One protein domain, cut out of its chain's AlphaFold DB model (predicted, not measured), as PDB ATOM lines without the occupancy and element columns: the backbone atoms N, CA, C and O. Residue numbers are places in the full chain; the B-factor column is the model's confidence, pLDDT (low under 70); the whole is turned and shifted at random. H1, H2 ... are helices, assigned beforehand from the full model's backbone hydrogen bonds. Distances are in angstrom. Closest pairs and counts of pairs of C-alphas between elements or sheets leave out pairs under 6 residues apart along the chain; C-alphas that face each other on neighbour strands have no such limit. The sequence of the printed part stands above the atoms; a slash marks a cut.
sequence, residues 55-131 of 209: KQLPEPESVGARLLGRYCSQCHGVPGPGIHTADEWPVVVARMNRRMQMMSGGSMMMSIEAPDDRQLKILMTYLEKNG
ATOM      1  N   LYS A  55      10.076 -35.480 -25.331       91.81
ATOM      2  CA  LYS A  55       9.074 -34.948 -24.389       91.81
ATOM      3  C   LYS A  55       8.693 -33.485 -24.644       91.81
ATOM      4  O   LYS A  55       7.704 -33.015 -24.099       91.81
ATOM      5  N   GLN A  56       9.496 -32.762 -25.420       90.62
ATOM      6  CA  GLN A  56       9.266 -31.367 -25.809       90.62
ATOM      7  C   GLN A  56       8.664 -31.249 -27.215       90.62
ATOM      8  O   GLN A  56       8.525 -30.143 -27.734       90.62
ATOM      9  N   LEU A  57       8.347 -32.375 -27.858       94.56
ATOM     10  CA  LEU A  57       7.608 -32.367 -29.111       94.56
ATOM     11  C   LEU A  57       6.172 -31.869 -28.878       94.56
ATOM     12  O   LEU A  57       5.605 -32.153 -27.823       94.56
ATOM     13  N   PRO A  58       5.562 -31.175 -29.854       94.31
ATOM     14  CA  PRO A  58       4.126 -30.913 -29.837       94.31
ATOM     15  C   PRO A  58       3.333 -32.215 -29.705       94.31
ATOM     16  O   PRO A  58       3.633 -33.188 -30.385       94.31
ATOM     17  N   GLU A  59       2.319 -32.256 -28.840       96.50
ATOM     18  CA  GLU A  59       1.513 -33.469 -28.613       96.50
ATOM     19  C   GLU A  59       2.395 -34.729 -28.423       96.50
ATOM     20  O   GLU A  59       2.303 -35.676 -29.216       96.50
ATOM     21  N   PRO A  60       3.277 -34.764 -27.402       96.62
ATOM     22  CA  PRO A  60       4.339 -35.771 -27.298       96.62
ATOM     23  C   PRO A  60       3.796 -37.202 -27.144       96.62
ATOM     24  O   PRO A  60       4.447 -38.169 -27.537       96.62
ATOM     25  N   GLU A  61       2.562 -37.333 -26.651       96.81
ATOM     26  CA  GLU A  61       1.839 -38.602 -26.513       96.81
ATOM     27  C   GLU A  61       1.009 -38.981 -27.752       96.81
ATOM     28  O   GLU A  61       0.276 -39.976 -27.749       96.81
ATOM     29  N   SER A  62       1.095 -38.218 -28.841       98.31
ATOM     30  CA  SER A  62       0.469 -38.592 -30.107       98.31
ATOM     31  C   SER A  62       1.210 -39.762 -30.762       98.31
ATOM     32  O   SER A  62       2.403 -39.998 -30.549       98.31
ATOM     33  N   VAL A  63       0.503 -40.509 -31.615       98.25
ATOM     34  CA  VAL A  63       1.135 -41.570 -32.415       98.25
ATOM     35  C   VAL A  63       2.233 -40.982 -33.309       98.25
ATOM     36  O   VAL A  63       3.308 -41.563 -33.400       98.25
ATOM     37  N   GLY A  64       2.004 -39.808 -33.908       98.19
ATOM     38  CA  GLY A  64       2.981 -39.129 -34.763       98.19
ATOM     39  C   GLY A  64       4.277 -38.762 -34.039       98.19
ATOM     40  O   GLY A  64       5.354 -39.113 -34.522       98.19
ATOM     41  N   ALA A  65       4.187 -38.155 -32.852       98.12
ATOM     42  CA  ALA A  65       5.357 -37.815 -32.040       98.12
ATOM     43  C   ALA A  65       6.164 -39.062 -31.636       98.12
ATOM     44  O   ALA A  65       7.394 -39.077 -31.752       98.12
ATOM     45  N   ARG A  66       5.483 -40.146 -31.241       97.69
ATOM     46  CA  ARG A  66       6.149 -41.420 -30.927       97.69
ATOM     47  C   ARG A  66       6.837 -42.039 -32.141       97.69
ATOM     48  O   ARG A  66       7.957 -42.524 -32.002       97.69
ATOM     49  N   LEU A  67       6.209 -42.017 -33.319       97.94
ATOM     50  CA  LEU A  67       6.826 -42.523 -34.552       97.94
ATOM     51  C   LEU A  67       8.042 -41.679 -34.953       97.94
ATOM     52  O   LEU A  67       9.069 -42.245 -35.322       97.94
ATOM     53  N   LEU A  68       7.964 -40.352 -34.819       97.31
ATOM     54  CA  LEU A  68       9.091 -39.451 -35.067       97.31
ATOM     55  C   LEU A  68      10.279 -39.792 -34.159       97.31
ATOM     56  O   LEU A  68      11.401 -39.965 -34.637       97.31
ATOM     57  N   GLY A  69      10.022 -39.950 -32.857       95.00
ATOM     58  CA  GLY A  69      11.030 -40.370 -31.888       95.00
ATOM     59  C   GLY A  69      11.611 -41.747 -32.205       95.00
ATOM     60  O   GLY A  69      12.827 -41.902 -32.216       95.00
ATOM     61  N   ARG A  70      10.765 -42.732 -32.522       95.31
ATOM     62  CA  ARG A  70      11.182 -44.106 -32.843       95.31
ATOM     63  C   ARG A  70      12.086 -44.162 -34.068       95.31
ATOM     64  O   ARG A  70      13.154 -44.757 -34.012       95.31
ATOM     65  N   TYR A  71      11.662 -43.548 -35.168       95.06
ATOM     66  CA  TYR A  71      12.320 -43.725 -36.455       95.06
ATOM     67  C   TYR A  71      13.498 -42.785 -36.664       95.06
ATOM     68  O   TYR A  71      14.559 -43.224 -37.107       95.06
ATOM     69  N   CYS A  72      13.336 -41.503 -36.337       92.81
ATOM     70  CA  CYS A  72      14.319 -40.482 -36.691       92.81
ATOM     71  C   CYS A  72      15.467 -40.366 -35.681       92.81
ATOM     72  O   CYS A  72      16.486 -39.763 -36.011       92.81
ATOM     73  N   SER A  73      15.345 -40.966 -34.488       90.94
ATOM     74  CA  SER A  73      16.434 -41.016 -33.496       90.94
ATOM     75  C   SER A  73      17.490 -42.094 -33.770       90.94
ATOM     76  O   SER A  73      18.554 -42.076 -33.154       90.94
ATOM     77  N   GLN A  74      17.226 -43.027 -34.695       89.38
ATOM     78  CA  GLN A  74      18.096 -44.188 -34.929       89.38
ATOM     79  C   GLN A  74      19.471 -43.819 -35.507       89.38
ATOM     80  O   GLN A  74      20.415 -44.598 -35.396       89.38
ATOM     81  N   CYS A  75      19.595 -42.652 -36.150       86.38
ATOM     82  CA  CYS A  75      20.835 -42.225 -36.809       86.38
ATOM     83  C   CYS A  75      21.394 -40.900 -36.275       86.38
ATOM     84  O   CYS A  75      22.608 -40.723 -36.218       86.38
ATOM     85  N   HIS A  76      20.528 -39.957 -35.902       89.62
ATOM     86  CA  HIS A  76      20.896 -38.646 -35.367       89.62
ATOM     87  C   HIS A  76      19.850 -38.193 -34.339       89.62
ATOM     88  O   HIS A  76      18.885 -38.903 -34.081       89.62
ATOM     89  N   GLY A  77      20.029 -37.018 -33.730       89.31
ATOM     90  CA  GLY A  77      19.030 -36.470 -32.809       89.31
ATOM     91  C   GLY A  77      17.663 -36.278 -33.483       89.31
ATOM     92  O   GLY A  77      17.596 -36.015 -34.684       89.31
ATOM     93  N   VAL A  78      16.572 -36.406 -32.723       93.19
ATOM     94  CA  VAL A  78      15.210 -36.247 -33.258       93.19
ATOM     95  C   VAL A  78      15.039 -34.831 -33.815       93.19
ATOM     96  O   VAL A  78      15.294 -33.873 -33.082       93.19
ATOM     97  N   PRO A  79      14.629 -34.652 -35.082       92.69
ATOM     98  CA  PRO A  79      14.413 -33.318 -35.616       92.69
ATOM     99  C   PRO A  79      13.160 -32.700 -34.984       92.69
ATOM    100  O   PRO A  79      12.130 -33.358 -34.842       92.69
ATOM    101  N   GLY A  80      13.241 -31.424 -34.608       92.94
ATOM    102  CA  GLY A  80      12.059 -30.666 -34.206       92.94
ATOM    103  C   GLY A  80      11.165 -30.374 -35.420       92.94
ATOM    104  O   GLY A  80      11.708 -29.955 -36.443       92.94
ATOM    105  N   PRO A  81       9.828 -30.518 -35.326       94.62
ATOM    106  CA  PRO A  81       8.912 -30.206 -36.430       94.62
ATOM    107  C   PRO A  81       9.046 -28.771 -36.975       94.62
ATOM    108  O   PRO A  81       8.865 -28.534 -38.163       94.62
ATOM    109  N   GLY A  82       9.472 -27.824 -36.134       93.31
ATOM    110  CA  GLY A  82       9.698 -26.430 -36.523       93.31
ATOM    111  C   GLY A  82      10.986 -26.146 -37.310       93.31
ATOM    112  O   GLY A  82      11.286 -24.986 -37.532       93.31
ATOM    113  N   ILE A  83      11.791 -27.138 -37.710       92.25
ATOM    114  CA  ILE A  83      12.981 -26.869 -38.552       92.25
ATOM    115  C   ILE A  83      12.634 -26.691 -40.040       92.25
ATOM    116  O   ILE A  83      13.400 -26.079 -40.784       92.25
ATOM    117  N   HIS A  84      11.478 -27.207 -40.461       95.81
ATOM    118  CA  HIS A  84      10.956 -27.108 -41.820       95.81
ATOM    119  C   HIS A  84       9.496 -26.665 -41.789       95.81
ATOM    120  O   HIS A  84       8.770 -26.937 -40.832       95.81
ATOM    121  N   THR A  85       9.067 -25.982 -42.842       96.75
ATOM    122  CA  THR A  85       7.654 -25.683 -43.098       96.75
ATOM    123  C   THR A  85       6.879 -26.953 -43.451       96.75
ATOM    124  O   THR A  85       7.470 -27.977 -43.804       96.75
ATOM    125  N   ALA A  86       5.546 -26.889 -43.380       96.62
ATOM    126  CA  ALA A  86       4.680 -28.001 -43.771       96.62
ATOM    127  C   ALA A  86       4.987 -28.497 -45.197       96.62
ATOM    128  O   ALA A  86       5.159 -29.694 -45.400       96.62
ATOM    129  N   ASP A  87       5.176 -27.578 -46.146       96.69
ATOM    130  CA  ASP A  87       5.415 -27.907 -47.557       96.69
ATOM    131  C   ASP A  87       6.818 -28.489 -47.822       96.69
ATOM    132  O   ASP A  87       7.041 -29.182 -48.816       96.69
ATOM    133  N   GLU A  88       7.783 -28.249 -46.929       97.06
ATOM    134  CA  GLU A  88       9.143 -28.793 -47.034       97.06
ATOM    135  C   GLU A  88       9.257 -30.220 -46.474       97.06
ATOM    136  O   GLU A  88      10.099 -31.008 -46.926       97.06
ATOM    137  N   TRP A  89       8.414 -30.580 -45.498       97.31
ATOM    138  CA  TRP A  89       8.463 -31.882 -44.832       97.31
ATOM    139  C   TRP A  89       8.333 -33.086 -45.777       97.31
ATOM    140  O   TRP A  89       9.138 -34.014 -45.618       97.31
ATOM    141  N   PRO A  90       7.444 -33.091 -46.793       97.75
ATOM    142  CA  PRO A  90       7.334 -34.188 -47.751       97.75
ATOM    143  C   PRO A  90       8.660 -34.609 -48.381       97.75
ATOM    144  O   PRO A  90       8.998 -35.796 -48.408       97.75
ATOM    145  N   VAL A  91       9.461 -33.639 -48.827       97.56
ATOM    146  CA  VAL A  91      10.752 -33.903 -49.477       97.56
ATOM    147  C   VAL A  91      11.765 -34.470 -48.478       97.56
ATOM    148  O   VAL A  91      12.494 -35.421 -48.785       97.56
ATOM    149  N   VAL A  92      11.803 -33.922 -47.261       95.81
ATOM    150  CA  VAL A  92      12.723 -34.354 -46.199       95.81
ATOM    151  C   VAL A  92      12.408 -35.779 -45.748       95.81
ATOM    152  O   VAL A  92      13.307 -36.626 -45.700       95.81
ATOM    153  N   VAL A  93      11.135 -36.064 -45.470       97.12
ATOM    154  CA  VAL A  93      10.666 -37.381 -45.030       97.12
ATOM    155  C   VAL A  93      10.870 -38.422 -46.128       97.12
ATOM    156  O   VAL A  93      11.393 -39.494 -45.836       97.12
ATOM    157  N   ALA A  94      10.567 -38.111 -47.394       97.00
ATOM    158  CA  ALA A  94      10.801 -39.035 -48.506       97.00
ATOM    159  C   ALA A  94      12.283 -39.432 -48.629       97.00
ATOM    160  O   ALA A  94      12.611 -40.611 -48.802       97.00
ATOM    161  N   ARG A  95      13.197 -38.463 -48.477       96.00
ATOM    162  CA  ARG A  95      14.647 -38.708 -48.490       96.00
ATOM    163  C   ARG A  95      15.085 -39.607 -47.330       96.00
ATOM    164  O   ARG A  95      15.907 -40.502 -47.539       96.00
ATOM    165  N   MET A  96      14.577 -39.365 -46.121       95.12
ATOM    166  CA  MET A  96      14.925 -40.164 -44.938       95.12
ATOM    167  C   MET A  96      14.329 -41.564 -45.007       95.12
ATOM    168  O   MET A  96      15.066 -42.524 -44.804       95.12
ATOM    169  N   ASN A  97      13.064 -41.701 -45.406       95.88
ATOM    170  CA  ASN A  97      12.426 -42.998 -45.586       95.88
ATOM    171  C   ASN A  97      13.188 -43.853 -46.605       95.88
ATOM    172  O   ASN A  97      13.564 -44.973 -46.285       95.88
ATOM    173  N   ARG A  98      13.535 -43.317 -47.787       94.38
ATOM    174  CA  ARG A  98      14.345 -44.061 -48.773       94.38
ATOM    175  C   ARG A  98      15.655 -44.563 -48.167       94.38
ATOM    176  O   ARG A  98      16.038 -45.706 -48.389       94.38
ATOM    177  N   ARG A  99      16.343 -43.718 -47.392       91.69
ATOM    178  CA  ARG A  99      17.583 -44.102 -46.707       91.69
ATOM    179  C   ARG A  99      17.340 -45.215 -45.688       91.69
ATOM    180  O   ARG A  99      18.106 -46.168 -45.667       91.69
ATOM    181  N   MET A 100      16.281 -45.120 -44.889       92.88
ATOM    182  CA  MET A 100      15.917 -46.138 -43.902       92.88
ATOM    183  C   MET A 100      15.555 -47.473 -44.560       92.88
ATOM    184  O   MET A 100      16.062 -48.498 -44.127       92.88
ATOM    185  N   GLN A 101      14.777 -47.461 -45.646       92.19
ATOM    186  CA  GLN A 101      14.417 -48.664 -46.409       92.19
ATOM    187  C   GLN A 101      15.646 -49.355 -47.020       92.19
ATOM    188  O   GLN A 101      15.761 -50.574 -46.994       92.19
ATOM    189  N   MET A 102      16.619 -48.587 -47.527       88.62
ATOM    190  CA  MET A 102      17.887 -49.166 -47.996       88.62
ATOM    191  C   MET A 102      18.703 -49.801 -46.858       88.62
ATOM    192  O   MET A 102      19.441 -50.753 -47.094       88.62
ATOM    193  N   MET A 103      18.595 -49.275 -45.634       87.06
ATOM    194  CA  MET A 103      19.347 -49.761 -44.470       87.06
ATOM    195  C   MET A 103      18.628 -50.885 -43.706       87.06
ATOM    196  O   MET A 103      19.291 -51.627 -42.989       87.06
ATOM    197  N   SER A 104      17.312 -51.048 -43.859       86.44
ATOM    198  CA  SER A 104      16.539 -52.103 -43.186       86.44
ATOM    199  C   SER A 104      16.763 -53.494 -43.794       86.44
ATOM    200  O   SER A 104      16.626 -54.500 -43.104       86.44
ATOM    201  N   GLY A 105      17.169 -53.558 -45.067       71.88
ATOM    202  CA  GLY A 105      17.358 -54.792 -45.843       71.88
ATOM    203  C   GLY A 105      18.654 -55.585 -45.597       71.88
ATOM    204  O   GLY A 105      18.996 -56.434 -46.411       71.88
ATOM    205  N   GLY A 106      19.407 -55.324 -44.521       59.38
ATOM    206  CA  GLY A 106      20.473 -56.228 -44.049       59.38
ATOM    207  C   GLY A 106      21.808 -56.235 -44.818       59.38
ATOM    208  O   GLY A 106      22.710 -56.980 -44.448       59.38
ATOM    209  N   SER A 107      21.994 -55.396 -45.844       57.72
ATOM    210  CA  SER A 107      23.263 -55.310 -46.601       57.72
ATOM    211  C   SER A 107      24.353 -54.469 -45.916       57.72
ATOM    212  O   SER A 107      25.487 -54.412 -46.393       57.72
ATOM    213  N   MET A 108      24.033 -53.773 -44.829       56.38
ATOM    214  CA  MET A 108      24.936 -52.861 -44.129       56.38
ATOM    215  C   MET A 108      24.851 -53.168 -42.638       56.38
ATOM    216  O   MET A 108      23.790 -53.524 -42.145       56.38
ATOM    217  N   MET A 109      25.955 -53.021 -41.910       56.22
ATOM    218  CA  MET A 109      26.114 -53.458 -40.515       56.22
ATOM    219  C   MET A 109      25.143 -52.816 -39.479       56.22
ATOM    220  O   MET A 109      25.322 -53.031 -38.283       56.22
ATOM    221  N   MET A 110      24.150 -52.017 -39.902       61.06
ATOM    222  CA  MET A 110      23.109 -51.381 -39.080       61.06
ATOM    223  C   MET A 110      21.741 -52.015 -39.370       61.06
ATOM    224  O   MET A 110      21.250 -51.904 -40.489       61.06
ATOM    225  N   SER A 111      21.076 -52.569 -38.356       78.44
ATOM    226  CA  SER A 111      19.652 -52.920 -38.450       78.44
ATOM    227  C   SER A 111      18.802 -51.691 -38.129       78.44
ATOM    228  O   SER A 111      18.526 -51.418 -36.963       78.44
ATOM    229  N   ILE A 112      18.435 -50.924 -39.156       88.44
ATOM    230  CA  ILE A 112      17.559 -49.751 -39.017       88.44
ATOM    231  C   ILE A 112      16.116 -50.162 -39.280       88.44
ATOM    232  O   ILE A 112      15.811 -50.757 -40.311       88.44
ATOM    233  N   GLU A 113      15.212 -49.808 -38.372       92.75
ATOM    234  CA  GLU A 113      13.779 -49.956 -38.597       92.75
ATOM    235  C   GLU A 113      13.299 -48.903 -39.597       92.75
ATOM    236  O   GLU A 113      13.632 -47.725 -39.454       92.75
ATOM    237  N   ALA A 114      12.475 -49.302 -40.566       93.88
ATOM    238  CA  ALA A 114      11.810 -48.396 -41.497       93.88
ATOM    239  C   ALA A 114      10.285 -48.419 -41.278       93.88
ATOM    240  O   ALA A 114       9.750 -49.480 -40.947       93.88
ATOM    241  N   PRO A 115       9.583 -47.278 -41.413       96.69
ATOM    242  CA  PRO A 115       8.132 -47.241 -41.279       96.69
ATOM    243  C   PRO A 115       7.458 -47.980 -42.438       96.69
ATOM    244  O   PRO A 115       7.929 -47.926 -43.576       96.69
ATOM    245  N   ASP A 116       6.325 -48.619 -42.153       96.88
ATOM    246  CA  ASP A 116       5.374 -49.018 -43.192       96.88
ATOM    247  C   ASP A 116       4.621 -47.794 -43.760       96.88
ATOM    248  O   ASP A 116       4.718 -46.677 -43.239       96.88
ATOM    249  N   ASP A 117       3.843 -47.989 -44.827       97.62
ATOM    250  CA  ASP A 117       3.126 -46.898 -45.501       97.62
ATOM    251  C   ASP A 117       2.137 -46.164 -44.580       97.62
ATOM    252  O   ASP A 117       1.967 -44.941 -44.667       97.62
ATOM    253  N   ARG A 118       1.491 -46.886 -43.656       98.38
ATOM    254  CA  ARG A 118       0.529 -46.301 -42.714       98.38
ATOM    255  C   ARG A 118       1.251 -45.432 -41.690       98.38
ATOM    256  O   ARG A 118       0.814 -44.313 -41.417       98.38
ATOM    257  N   GLN A 119       2.345 -45.929 -41.129       98.56
ATOM    258  CA  GLN A 119       3.186 -45.208 -40.180       98.56
ATOM    259  C   GLN A 119       3.829 -43.985 -40.832       98.56
ATOM    260  O   GLN A 119       3.834 -42.912 -40.230       98.56
ATOM    261  N   LEU A 120       4.304 -44.115 -42.073       98.31
ATOM    262  CA  LEU A 120       4.877 -43.012 -42.838       98.31
ATOM    263  C   LEU A 120       3.850 -41.897 -43.060       98.31
ATOM    264  O   LEU A 120       4.169 -40.727 -42.862       98.31
ATOM    265  N   LYS A 121       2.601 -42.245 -43.395       98.50
ATOM    266  CA  LYS A 121       1.515 -41.267 -43.553       98.50
ATOM    267  C   LYS A 121       1.190 -40.538 -42.246       98.50
ATOM    268  O   LYS A 121       1.002 -39.321 -42.259       98.50
ATOM    269  N   ILE A 122       1.144 -41.256 -41.121       98.62
ATOM    270  CA  ILE A 122       0.917 -40.652 -39.795       98.62
ATOM    271  C   ILE A 122       2.065 -39.704 -39.437       98.62
ATOM    272  O   ILE A 122       1.817 -38.587 -38.982       98.62
ATOM    273  N   LEU A 123       3.309 -40.132 -39.665       98.25
ATOM    274  CA  LEU A 123       4.500 -39.322 -39.427       98.25
ATOM    275  C   LEU A 123       4.486 -38.041 -40.272       98.25
ATOM    276  O   LEU A 123       4.734 -36.965 -39.734       98.25
ATOM    277  N   MET A 124       4.152 -38.153 -41.562       98.38
ATOM    278  CA  MET A 124       4.040 -37.005 -42.464       98.38
ATOM    279  C   MET A 124       2.995 -36.008 -41.971       98.38
ATOM    280  O   MET A 124       3.314 -34.846 -41.750       98.38
ATOM    281  N   THR A 125       1.779 -36.492 -41.699       98.44
ATOM    282  CA  THR A 125       0.665 -35.654 -41.225       98.44
ATOM    283  C   THR A 125       1.042 -34.909 -39.943       98.44
ATOM    284  O   THR A 125       0.714 -33.739 -39.763       98.44
ATOM    285  N   TYR A 126       1.748 -35.585 -39.034       98.56
ATOM    286  CA  TYR A 126       2.215 -34.984 -37.791       98.56
ATOM    287  C   TYR A 126       3.265 -33.889 -38.027       98.56
ATOM    288  O   TYR A 126       3.194 -32.839 -37.388       98.56
ATOM    289  N   LEU A 127       4.225 -34.112 -38.928       98.38
ATOM    290  CA  LEU A 127       5.261 -33.130 -39.253       98.38
ATOM    291  C   LEU A 127       4.689 -31.921 -39.999       98.38
ATOM    292  O   LEU A 127       5.033 -30.797 -39.654       98.38
ATOM    293  N   GLU A 128       3.769 -32.130 -40.940       98.00
ATOM    294  CA  GLU A 128       3.069 -31.053 -41.647       98.00
ATOM    295  C   GLU A 128       2.248 -30.191 -40.681       98.00
ATOM    296  O   GLU A 128       2.391 -28.970 -40.665       98.00
ATOM    297  N   LYS A 129       1.451 -30.825 -39.805       97.69
ATOM    298  CA  LYS A 129       0.636 -30.131 -38.793       97.69
ATOM    299  C   LYS A 129       1.477 -29.253 -37.864       97.69
ATOM    300  O   LYS A 129       1.030 -28.183 -37.461       97.69
ATOM    301  N   ASN A 130       2.662 -29.731 -37.495       97.19
ATOM    302  CA  ASN A 130       3.542 -29.081 -36.524       97.19
ATOM    303  C   ASN A 130       4.728 -28.355 -37.180       97.19
ATOM    304  O   ASN A 130       5.676 -27.975 -36.489       97.19
ATOM    305  N   GLY A 131       4.692 -28.193 -38.504       96.50
ATOM    306  CA  GLY A 131       5.724 -27.519 -39.273       96.50
ATOM    307  C   GLY A 131       5.863 -26.049 -38.885       96.50
ATOM    308  O   GLY A 131       4.956 -25.438 -38.317       96.50
TER     309      GLY A 131
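What this domain is: This is residues 55 to 131 of the 209 residues of an uncharacterized protein of hydrothermal vent metagenome (UniProt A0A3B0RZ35). Look for a splayed helical hairpin, H2 and H3, held together near one end, with a shorter helix, H1, set crosswise against H3. Two long loops, residues 73 to 88 and 105 to 116, join the helices; the second bridges the open end of the hairpin. The printed part has 77 residues with three named helices, in the order H1, H2, H3, and no named strand: the class is all helix, with 39 residues in helices. It is compact, with a radius of gyration of the C-alphas of 12.1 A, and spans 35 by 24 by 22 A.

Where its parts are: Find C-alpha 63 at (1.135, -41.570, -32.415); from there H1 runs through residues 63 to 72, 13.9 A. H2, residues 89 to 104, is the longest helix at 21.8 A; look for its start at (8.463, -31.882, -44.832). H3, residues 117 to 129, covers 18.2 A and ends at C-alpha 129, (0.636, -30.131, -38.793).

How they stand to each other: Start at H1, which touches H3 about perpendicular, at 76 degrees; their closest C-alphas, those of Gly 64 and Leu 123, are 4.9 A apart. H1 and H2 are near each other, their closest C-alphas 8.3 A apart. H2 and H3 form a hairpin, running opposite ways at a shallow tilt of 32 degrees, only just short of steep. They touch through residues 89 to 93 of H2 and 124 to 128 of H3 alone, with the closest C-alphas, those of Trp 89 and Glu 128, 6.3 A apart. In H1, H2 and H3 every O i to N i+4 pair is within hydrogen-bond range.

The domain as a whole: The C-alphas farthest apart, those of Glu 59 and Ser 107, are 35.7 A from each other. The printed part has no cut, and both links are long, with 16 and 12 residues. Look at residues 106 to 110 for pLDDT under 70; the mean of the printed part is 92.2.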